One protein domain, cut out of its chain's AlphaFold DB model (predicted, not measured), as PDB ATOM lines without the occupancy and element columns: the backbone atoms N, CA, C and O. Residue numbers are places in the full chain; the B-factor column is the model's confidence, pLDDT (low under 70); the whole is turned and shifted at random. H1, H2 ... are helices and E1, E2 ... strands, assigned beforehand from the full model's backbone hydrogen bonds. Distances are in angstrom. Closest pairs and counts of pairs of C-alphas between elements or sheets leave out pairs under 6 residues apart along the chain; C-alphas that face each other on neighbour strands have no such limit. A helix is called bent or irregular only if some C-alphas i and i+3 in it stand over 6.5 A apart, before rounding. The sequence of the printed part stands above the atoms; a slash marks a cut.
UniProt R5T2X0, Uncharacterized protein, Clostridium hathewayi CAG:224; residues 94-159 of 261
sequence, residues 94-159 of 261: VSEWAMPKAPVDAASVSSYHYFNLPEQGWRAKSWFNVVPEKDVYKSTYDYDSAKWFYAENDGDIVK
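Overview. This is residues 94 to 159 of the 261 residues of an uncharacterized protein of Clostridium hathewayi CAG:224 (UniProt R5T2X0). Look for little regular structure: loops make most of a rounded body, with two short strands, E1 and E2, side by side as an antiparallel ribbon and a small helix, H1, in the connection between them. Residues 94 to 126 have no named element; in them residues 97 to 98 pair antiparallel with 113 to 114. The printed part has 66 residues, 17 of them in named elements, in the order E1, H1, E2, class mixed; it is compact, radius of gyration of the C-alphas 11.2 A, spans 27 by 26 by 23 A.

Along the chain. Find C-alpha 127 at (-25.757, 14.576, -13.966); E1 runs from there to residue 130, 10.1 A. E2, residues 147 to 150, covers 10.2 A and ends at (-25.931, 18.843, -12.587). H1, residues 134 to 142, spans 7.6 A; it is irregular, C-alphas 136 and 139 being 9.5 A apart.

Arrangement. E1 and E2 are antiparallel neighbours at 149 degrees; look at N 128 and O 149, within hydrogen-bond range at 3.1 A. Tight links join E1 to H1 and H1 to E2. In H1, 3 of 5 O i to N i+4 pairs are within range.

Size, cuts and confidence. The C-alphas farthest apart, of Asp 105 and Glu 119, are 30.6 A apart. The printed part has no cut; residues 104 to 106 are under pLDDT 70.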
ATOM      1  N   VAL A  94      -6.128  17.639 -13.840       97.44
ATOM      2  CA  VAL A  94      -7.006  17.641 -12.666       97.44
ATOM      3  C   VAL A  94      -8.143  16.638 -12.838       97.44
ATOM      4  O   VAL A  94      -8.597  16.378 -13.952       97.44
ATOM      5  N   SER A  95      -8.622  16.109 -11.722       96.62
ATOM      6  CA  SER A  95      -9.800  15.249 -11.636       96.62
ATOM      7  C   SER A  95     -10.674  15.698 -10.469       96.62
ATOM      8  O   SER A  95     -10.279  16.560  -9.684       96.62
ATOM      9  N   GLU A  96     -11.884  15.153 -10.408       96.38
ATOM     10  CA  GLU A  96     -12.877  15.402  -9.368       96.38
ATOM     11  C   GLU A  96     -13.190  16.897  -9.191       96.38
ATOM     12  O   GLU A  96     -13.366  17.612 -10.181       96.38
ATOM     13  N   TRP A  97     -13.356  17.383  -7.962       95.75
ATOM     14  CA  TRP A  97     -13.631  18.793  -7.715       95.75
ATOM     15  C   TRP A  97     -12.366  19.624  -7.894       95.75
ATOM     16  O   TRP A  97     -11.398  19.488  -7.154       95.75
ATOM     17  N   ALA A  98     -12.393  20.551  -8.849       94.31
ATOM     18  CA  ALA A  98     -11.302  21.497  -9.029       94.31
ATOM     19  C   ALA A  98     -11.833  22.877  -9.398       94.31
ATOM     20  O   ALA A  98     -12.861  23.017 -10.068       94.31
ATOM     21  N   MET A  99     -11.114  23.909  -8.966       92.25
ATOM     22  CA  MET A  99     -11.431  25.290  -9.299       92.25
ATOM     23  C   MET A  99     -10.706  25.681 -10.589       92.25
ATOM     24  O   MET A  99      -9.482  25.787 -10.571       92.25
ATOM     25  N   PRO A 100     -11.409  25.948 -11.710       87.56
ATOM     26  CA  PRO A 100     -10.764  26.425 -12.938       87.56
ATOM     27  C   PRO A 100     -10.051  27.763 -12.748       87.56
ATOM     28  O   PRO A 100      -9.113  28.078 -13.473       87.56
ATOM     29  N   LYS A 101     -10.525  28.547 -11.781       87.31
ATOM     30  CA  LYS A 101      -9.899  29.769 -11.303       87.31
ATOM     31  C   LYS A 101      -9.993  29.781  -9.785       87.31
ATOM     32  O   LYS A 101     -11.103  29.795  -9.252       87.31
ATOM     33  N   ALA A 102      -8.852  29.769  -9.109       76.31
ATOM     34  CA  ALA A 102      -8.787  29.856  -7.661       76.31
ATOM     35  C   ALA A 102      -9.307  31.241  -7.216       76.31
ATOM     36  O   ALA A 102      -8.771  32.270  -7.642       76.31
ATOM     37  N   PRO A 103     -10.380  31.320  -6.412       71.31
ATOM     38  CA  PRO A 103     -10.810  32.567  -5.808       71.31
ATOM     39  C   PRO A 103      -9.822  32.958  -4.702       71.31
ATOM     40  O   PRO A 103      -9.363  32.109  -3.944       71.31
ATOM     41  N   VAL A 104      -9.521  34.253  -4.597       65.06
ATOM     42  CA  VAL A 104      -8.652  34.784  -3.534       65.06
ATOM     43  C   VAL A 104      -9.349  34.822  -2.172       65.06
ATOM     44  O   VAL A 104      -8.669  34.707  -1.164       65.06
ATOM     45  N   ASP A 105     -10.687  34.883  -2.144       67.25
ATOM     46  CA  ASP A 105     -11.495  34.907  -0.924       67.25
ATOM     47  C   ASP A 105     -12.843  34.180  -1.135       67.25
ATOM     48  O   ASP A 105     -13.566  34.455  -2.093       67.25
ATOM     49  N   ALA A 106     -13.174  33.265  -0.214       63.62
ATOM     50  CA  ALA A 106     -14.403  32.462  -0.104       63.62
ATOM     51  C   ALA A 106     -14.747  31.521  -1.287       63.62
ATOM     52  O   ALA A 106     -15.390  31.889  -2.274       63.62
ATOM     53  N   ALA A 107     -14.421  30.236  -1.117       72.19
ATOM     54  CA  ALA A 107     -14.892  29.156  -1.977       72.19
ATOM     55  C   ALA A 107     -16.427  29.017  -1.938       72.19
ATOM     56  O   ALA A 107     -17.070  29.080  -0.890       72.19
ATOM     57  N   SER A 108     -17.036  28.794  -3.100       83.62
ATOM     58  CA  SER A 108     -18.441  28.398  -3.221       83.62
ATOM     59  C   SER A 108     -18.580  27.405  -4.367       83.62
ATOM     60  O   SER A 108     -17.688  27.316  -5.202       83.62
ATOM     61  N   VAL A 109     -19.710  26.698  -4.478       85.50
ATOM     62  CA  VAL A 109     -19.898  25.719  -5.569       85.50
ATOM     63  C   VAL A 109     -19.735  26.328  -6.974       85.50
ATOM     64  O   VAL A 109     -19.386  25.619  -7.904       85.50
ATOM     65  N   SER A 110     -19.924  27.645  -7.153       88.56
ATOM     66  CA  SER A 110     -19.665  28.300  -8.453       88.56
ATOM     67  C   SER A 110     -18.185  28.489  -8.775       88.56
ATOM     68  O   SER A 110     -17.859  28.808  -9.910       88.56
ATOM     69  N   SER A 111     -17.302  28.339  -7.792       90.50
ATOM     70  CA  SER A 111     -15.855  28.366  -8.001       90.50
ATOM     71  C   SER A 111     -15.336  27.027  -8.530       90.50
ATOM     72  O   SER A 111     -14.212  26.973  -9.015       90.50
ATOM     73  N   TYR A 112     -16.139  25.961  -8.442       94.06
ATOM     74  CA  TYR A 112     -15.749  24.605  -8.806       94.06
ATOM     75  C   TYR A 112     -16.417  24.129 -10.091       94.06
ATOM     76  O   TYR A 112     -17.592  24.395 -10.341       94.06
ATOM     77  N   HIS A 113     -15.675  23.318 -10.842       96.19
ATOM     78  CA  HIS A 113     -16.207  22.357 -11.805       96.19
ATOM     79  C   HIS A 113     -15.876  20.939 -11.315       96.19
ATOM     80  O   HIS A 113     -14.992  20.754 -10.479       96.19
ATOM     81  N   TYR A 114     -16.585  19.939 -11.842       97.50
ATOM     82  CA  TYR A 114     -16.293  18.528 -11.580       97.50
ATOM     83  C   TYR A 114     -15.659  17.877 -12.819       97.50
ATOM     84  O   TYR A 114     -16.207  17.990 -13.917       97.50
ATOM     85  N   PHE A 115     -14.516  17.208 -12.656       97.56
ATOM     86  CA  PHE A 115     -13.667  16.637 -13.711       97.56
ATOM     87  C   PHE A 115     -13.683  15.104 -13.767       97.56
ATOM     88  O   PHE A 115     -12.793  14.501 -14.356       97.56
ATOM     89  N   ASN A 116     -14.726  14.469 -13.217       97.19
ATOM     90  CA  ASN A 116     -14.851  13.008 -13.147       97.19
ATOM     91  C   ASN A 116     -13.656  12.338 -12.444       97.19
ATOM     92  O   ASN A 116     -12.825  13.010 -11.845       97.19
ATOM     93  N   LEU A 117     -13.611  11.009 -12.438       95.50
ATOM     94  CA  LEU A 117     -12.587  10.256 -11.709       95.50
ATOM     95  C   LEU A 117     -11.177  10.484 -12.291       95.50
ATOM     96  O   LEU A 117     -11.072  10.879 -13.456       95.50
ATOM     97  N   PRO A 118     -10.099  10.188 -11.539       93.81
ATOM     98  CA  PRO A 118      -8.709  10.339 -11.995       93.81
ATOM     99  C   PRO A 118      -8.396   9.718 -13.363       93.81
ATOM    100  O   PRO A 118      -7.718  10.343 -14.173       93.81
ATOM    101  N   GLU A 119      -8.978   8.556 -13.666       93.81
ATOM    102  CA  GLU A 119      -8.806   7.859 -14.955       93.81
ATOM    103  C   GLU A 119      -9.575   8.494 -16.120       93.81
ATOM    104  O   GLU A 119      -9.411   8.125 -17.284       93.81
ATOM    105  N   GLN A 120     -10.480   9.419 -15.808       95.50
ATOM    106  CA  GLN A 120     -11.355  10.076 -16.764       95.50
ATOM    107  C   GLN A 120     -10.932  11.523 -16.979       95.50
ATOM    108  O   GLN A 120     -10.700  11.905 -18.117       95.50
ATOM    109  N   GLY A 121     -10.845  12.344 -15.930       96.31
ATOM    110  CA  GLY A 121     -10.319  13.720 -15.976       96.31
ATOM    111  C   GLY A 121     -11.076  14.737 -16.841       96.31
ATOM    112  O   GLY A 121     -10.779  15.937 -16.813       96.31
ATOM    113  N   TRP A 122     -12.047  14.307 -17.651       97.62
ATOM    114  CA  TRP A 122     -12.850  15.221 -18.448       97.62
ATOM    115  C   TRP A 122     -13.889  15.912 -17.573       97.62
ATOM    116  O   TRP A 122     -14.545  15.315 -16.728       97.62
ATOM    117  N   ARG A 123     -14.124  17.190 -17.830       98.19
ATOM    118  CA  ARG A 123     -15.134  17.997 -17.161       98.19
ATOM    119  C   ARG A 123     -16.541  17.471 -17.435       98.19
ATOM    120  O   ARG A 123     -16.926  17.269 -18.589       98.19
ATOM    121  N   ALA A 124     -17.320  17.286 -16.375       97.94
ATOM    122  CA  ALA A 124     -18.705  16.856 -16.443       97.94
ATOM    123  C   ALA A 124     -19.580  17.855 -17.221       97.94
ATOM    124  O   ALA A 124     -19.381  19.067 -17.172       97.94
ATOM    125  N   LYS A 125     -20.564  17.307 -17.946       95.19
ATOM    126  CA  LYS A 125     -21.552  18.043 -18.758       95.19
ATOM    127  C   LYS A 125     -22.960  17.443 -18.656       95.19
ATOM    128  O   LYS A 125     -23.661  17.306 -19.656       95.19
ATOM    129  N   SER A 126     -23.330  16.962 -17.469       97.00
ATOM    130  CA  SER A 126     -24.651  16.401 -17.159       97.00
ATOM    131  C   SER A 126     -24.758  16.098 -15.656       97.00
ATOM    132  O   SER A 126     -24.035  16.684 -14.850       97.00
ATOM    133  N   TRP A 127     -25.650  15.177 -15.292       97.44
ATOM    134  CA  TRP A 127     -25.757  14.576 -13.966       97.44
ATOM    135  C   TRP A 127     -24.469  13.888 -13.510       97.44
ATOM    136  O   TRP A 127     -23.848  13.160 -14.282       97.44
ATOM    137  N   PHE A 128     -24.136  14.059 -12.233       97.12
ATOM    138  CA  PHE A 128     -23.116  13.282 -11.526       97.12
ATOM    139  C   PHE A 128     -23.498  13.145 -10.041       97.12
ATOM    140  O   PHE A 128     -24.229  13.987  -9.513       97.12
ATOM    141  N   ASN A 129     -23.061  12.066  -9.384       96.06
ATOM    142  CA  ASN A 129     -23.371  11.760  -7.984       96.06
ATOM    143  C   ASN A 129     -22.076  11.542  -7.200       96.06
ATOM    144  O   ASN A 129     -21.406  10.538  -7.414       96.06
ATOM    145  N   VAL A 130     -21.706  12.504  -6.354       96.38
ATOM    146  CA  VAL A 130     -20.417  12.521  -5.641       96.38
ATOM    147  C   VAL A 130     -20.530  13.241  -4.306       96.38
ATOM    148  O   VAL A 130     -21.501  13.962  -4.065       96.38
ATOM    149  N   VAL A 131     -19.538  13.070  -3.437       95.50
ATOM    150  CA  VAL A 131     -19.399  13.870  -2.215       95.50
ATOM    151  C   VAL A 131     -18.976  15.293  -2.617       95.50
ATOM    152  O   VAL A 131     -18.042  15.422  -3.405       95.50
ATOM    153  N   PRO A 132     -19.664  16.367  -2.179       92.94
ATOM    154  CA  PRO A 132     -19.256  17.743  -2.468       92.94
ATOM    155  C   PRO A 132     -17.937  18.085  -1.786       92.94
ATOM    156  O   PRO A 132     -17.669  17.588  -0.701       92.94
ATOM    157  N   GLU A 133     -17.183  19.023  -2.353       91.19
ATOM    158  CA  GLU A 133     -15.956  19.512  -1.725       91.19
ATOM    159  C   GLU A 133     -16.213  20.102  -0.325       91.19
ATOM    160  O   GLU A 133     -17.244  20.751  -0.082       91.19
ATOM    161  N   LYS A 134     -15.262  19.920   0.598       89.50
ATOM    162  CA  LYS A 134     -15.401  20.326   2.006       89.50
ATOM    163  C   LYS A 134     -15.764  21.802   2.158       89.50
ATOM    164  O   LYS A 134     -16.638  22.158   2.953       89.50
ATOM    165  N   ASP A 135     -15.139  22.652   1.351       85.94
ATOM    166  CA  ASP A 135     -15.359  24.098   1.381       85.94
ATOM    167  C   ASP A 135     -16.678  24.514   0.713       85.94
ATOM    168  O   ASP A 135     -17.190  25.613   0.936       85.94
ATOM    169  N   VAL A 136     -17.293  23.620  -0.066       83.69
ATOM    170  CA  VAL A 136     -18.658  23.801  -0.563       83.69
ATOM    171  C   VAL A 136     -19.649  23.445   0.538       83.69
ATOM    172  O   VAL A 136     -20.515  24.272   0.862       83.69
ATOM    173  N   TYR A 137     -19.529  22.249   1.123       85.50
ATOM    174  CA  TYR A 137     -20.458  21.788   2.149       85.50
ATOM    175  C   TYR A 137     -19.854  20.773   3.130       85.50
ATOM    176  O   TYR A 137     -20.043  19.563   3.021       85.50
ATOM    177  N   LYS A 138     -19.205  21.313   4.167       86.88
ATOM    178  CA  LYS A 138     -18.489  20.545   5.189       86.88
ATOM    179  C   LYS A 138     -19.293  19.399   5.805       86.88
ATOM    180  O   LYS A 138     -18.762  18.309   5.914       86.88
ATOM    181  N   SER A 139     -20.552  19.611   6.202       85.12
ATOM    182  CA  SER A 139     -21.313  18.538   6.855       85.12
ATOM    183  C   SER A 139     -21.567  17.366   5.915       85.12
ATOM    184  O   SER A 139     -21.398  16.230   6.326       85.12
ATOM    185  N   THR A 140     -21.935  17.613   4.656       85.19
ATOM    186  CA  THR A 140     -22.121  16.528   3.680       85.19
ATOM    187  C   THR A 140     -20.801  15.804   3.398       85.19
ATOM    188  O   THR A 140     -20.800  14.577   3.319       85.19
ATOM    189  N   TYR A 141     -19.699  16.557   3.301       89.31
ATOM    190  CA  TYR A 141     -18.349  16.018   3.130       89.31
ATOM    191  C   TYR A 141     -17.919  15.133   4.306       89.31
ATOM    192  O   TYR A 141     -17.522  14.000   4.091       89.31
ATOM    193  N   ASP A 142     -18.066  15.601   5.551       90.81
ATOM    194  CA  ASP A 142     -17.651  14.859   6.752       90.81
ATOM    195  C   ASP A 142     -18.393  13.515   6.924       90.81
ATOM    196  O   ASP A 142     -17.919  12.641   7.647       90.81
ATOM    197  N   TYR A 143     -19.572  13.364   6.307       90.56
ATOM    198  CA  TYR A 143     -20.371  12.133   6.325       90.56
ATOM    199  C   TYR A 143     -20.213  11.284   5.054       90.56
ATOM    200  O   TYR A 143     -21.001  10.355   4.867       90.56
ATOM    201  N   ASP A 144     -19.284  11.627   4.154       90.19
ATOM    202  CA  ASP A 144     -19.073  10.958   2.860       90.19
ATOM    203  C   ASP A 144     -20.378  10.760   2.064       90.19
ATOM    204  O   ASP A 144     -20.593   9.772   1.356       90.19
ATOM    205  N   SER A 145     -21.310  11.711   2.193       89.94
ATOM    206  CA  SER A 145     -22.653  11.549   1.647       89.94
ATOM    207  C   SER A 145     -22.701  12.057   0.212       89.94
ATOM    208  O   SER A 145     -22.775  13.260  -0.039       89.94
ATOM    209  N   ALA A 146     -22.705  11.131  -0.745       93.50
ATOM    210  CA  ALA A 146     -22.830  11.480  -2.152       93.50
ATOM    211  C   ALA A 146     -24.180  12.153  -2.455       93.50
ATOM    212  O   ALA A 146     -25.247  11.709  -2.016       93.50
ATOM    213  N   LYS A 147     -24.142  13.227  -3.246       93.56
ATOM    214  CA  LYS A 147     -25.315  13.993  -3.681       93.56
ATOM    215  C   LYS A 147     -25.341  14.110  -5.189       93.56
ATOM    216  O   LYS A 147     -24.310  14.094  -5.852       93.56
ATOM    217  N   TRP A 148     -26.546  14.229  -5.733       95.88
ATOM    218  CA  TRP A 148     -26.735  14.494  -7.152       95.88
ATOM    219  C   TRP A 148     -26.491  15.968  -7.460       95.88
ATOM    220  O   TRP A 148     -27.073  16.840  -6.822       95.88
ATOM    221  N   PHE A 149     -25.687  16.227  -8.483       96.25
ATOM    222  CA  PHE A 149     -25.409  17.544  -9.045       96.25
ATOM    223  C   PHE A 149     -25.683  17.520 -10.546       96.25
ATOM    224  O   PHE A 149     -25.742  16.458 -11.171       96.25
ATOM    225  N   TYR A 150     -25.825  18.701 -11.141       96.88
ATOM    226  CA  TYR A 150     -25.931  18.843 -12.587       96.88
ATOM    227  C   TYR A 150     -24.988  19.937 -13.082       96.88
ATOM    228  O   TYR A 150     -25.090  21.084 -12.641       96.88
ATOM    229  N   ALA A 151     -24.104  19.584 -14.015       97.69
ATOM    230  CA  ALA A 151     -23.247  20.529 -14.726       97.69
ATOM    231  C   ALA A 151     -23.878  20.931 -16.068       97.69
ATOM    232  O   ALA A 151     -24.336  20.081 -16.837       97.69
ATOM    233  N   GLU A 152     -23.889  22.230 -16.360       96.75
ATOM    234  CA  GLU A 152     -24.219  22.762 -17.684       96.75
ATOM    235  C   GLU A 152     -23.084  22.439 -18.690       96.75
ATOM    236  O   GLU A 152     -22.020  21.933 -18.331       96.75
ATOM    237  N   ASN A 153     -23.288  22.719 -19.981       95.38
ATOM    238  CA  ASN A 153     -22.307  22.385 -21.032       95.38
ATOM    239  C   ASN A 153     -20.933  23.056 -20.829       95.38
ATOM    240  O   ASN A 153     -19.896  22.543 -21.258       95.38
ATOM    241  N   ASP A 154     -20.921  24.223 -20.191       94.38
ATOM    242  CA  ASP A 154     -19.725  24.982 -19.841       94.38
ATOM    243  C   ASP A 154     -19.094  24.549 -18.509       94.38
ATOM    244  O   ASP A 154     -18.057  25.107 -18.148       94.38
ATOM    245  N   GLY A 155     -19.620  23.505 -17.864       95.25
ATOM    246  CA  GLY A 155     -19.141  22.954 -16.599       95.25
ATOM    247  C   GLY A 155     -19.758  23.598 -15.362       95.25
ATOM    248  O   GLY A 155     -19.551  23.077 -14.266       95.25
ATOM    249  N   ASP A 156     -20.522  24.684 -15.513       95.19
ATOM    250  CA  ASP A 156     -21.082  25.396 -14.369       95.19
ATOM    251  C   ASP A 156     -22.118  24.541 -13.644       95.19
ATOM    252  O   ASP A 156     -23.026  23.954 -14.244       95.19
ATOM    253  N   ILE A 157     -21.990  24.489 -12.319       96.19
ATOM    254  CA  ILE A 157     -22.888  23.708 -11.477       96.19
ATOM    255  C   ILE A 157     -24.203  24.456 -11.279       96.19
ATOM    256  O   ILE A 157     -24.250  25.614 -10.852       96.19
ATOM    257  N   VAL A 158     -25.304  23.768 -11.563       93.81
ATOM    258  CA  VAL A 158     -26.652  24.265 -11.302       93.81
ATOM    259  C   VAL A 158     -26.879  24.390  -9.795       93.81
ATOM    260  O   VAL A 158     -26.783  23.414  -9.064       93.81
ATOM    261  N   LYS A 159     -27.246  25.592  -9.340       91.00
ATOM    262  CA  LYS A 159     -27.571  25.909  -7.942       91.00
ATOM    263  C   LYS A 159     -28.683  26.950  -7.859       91.00
ATOM    264  O   LYS A 159     -28.882  27.696  -8.820       91.00
TER     265      LYS A 159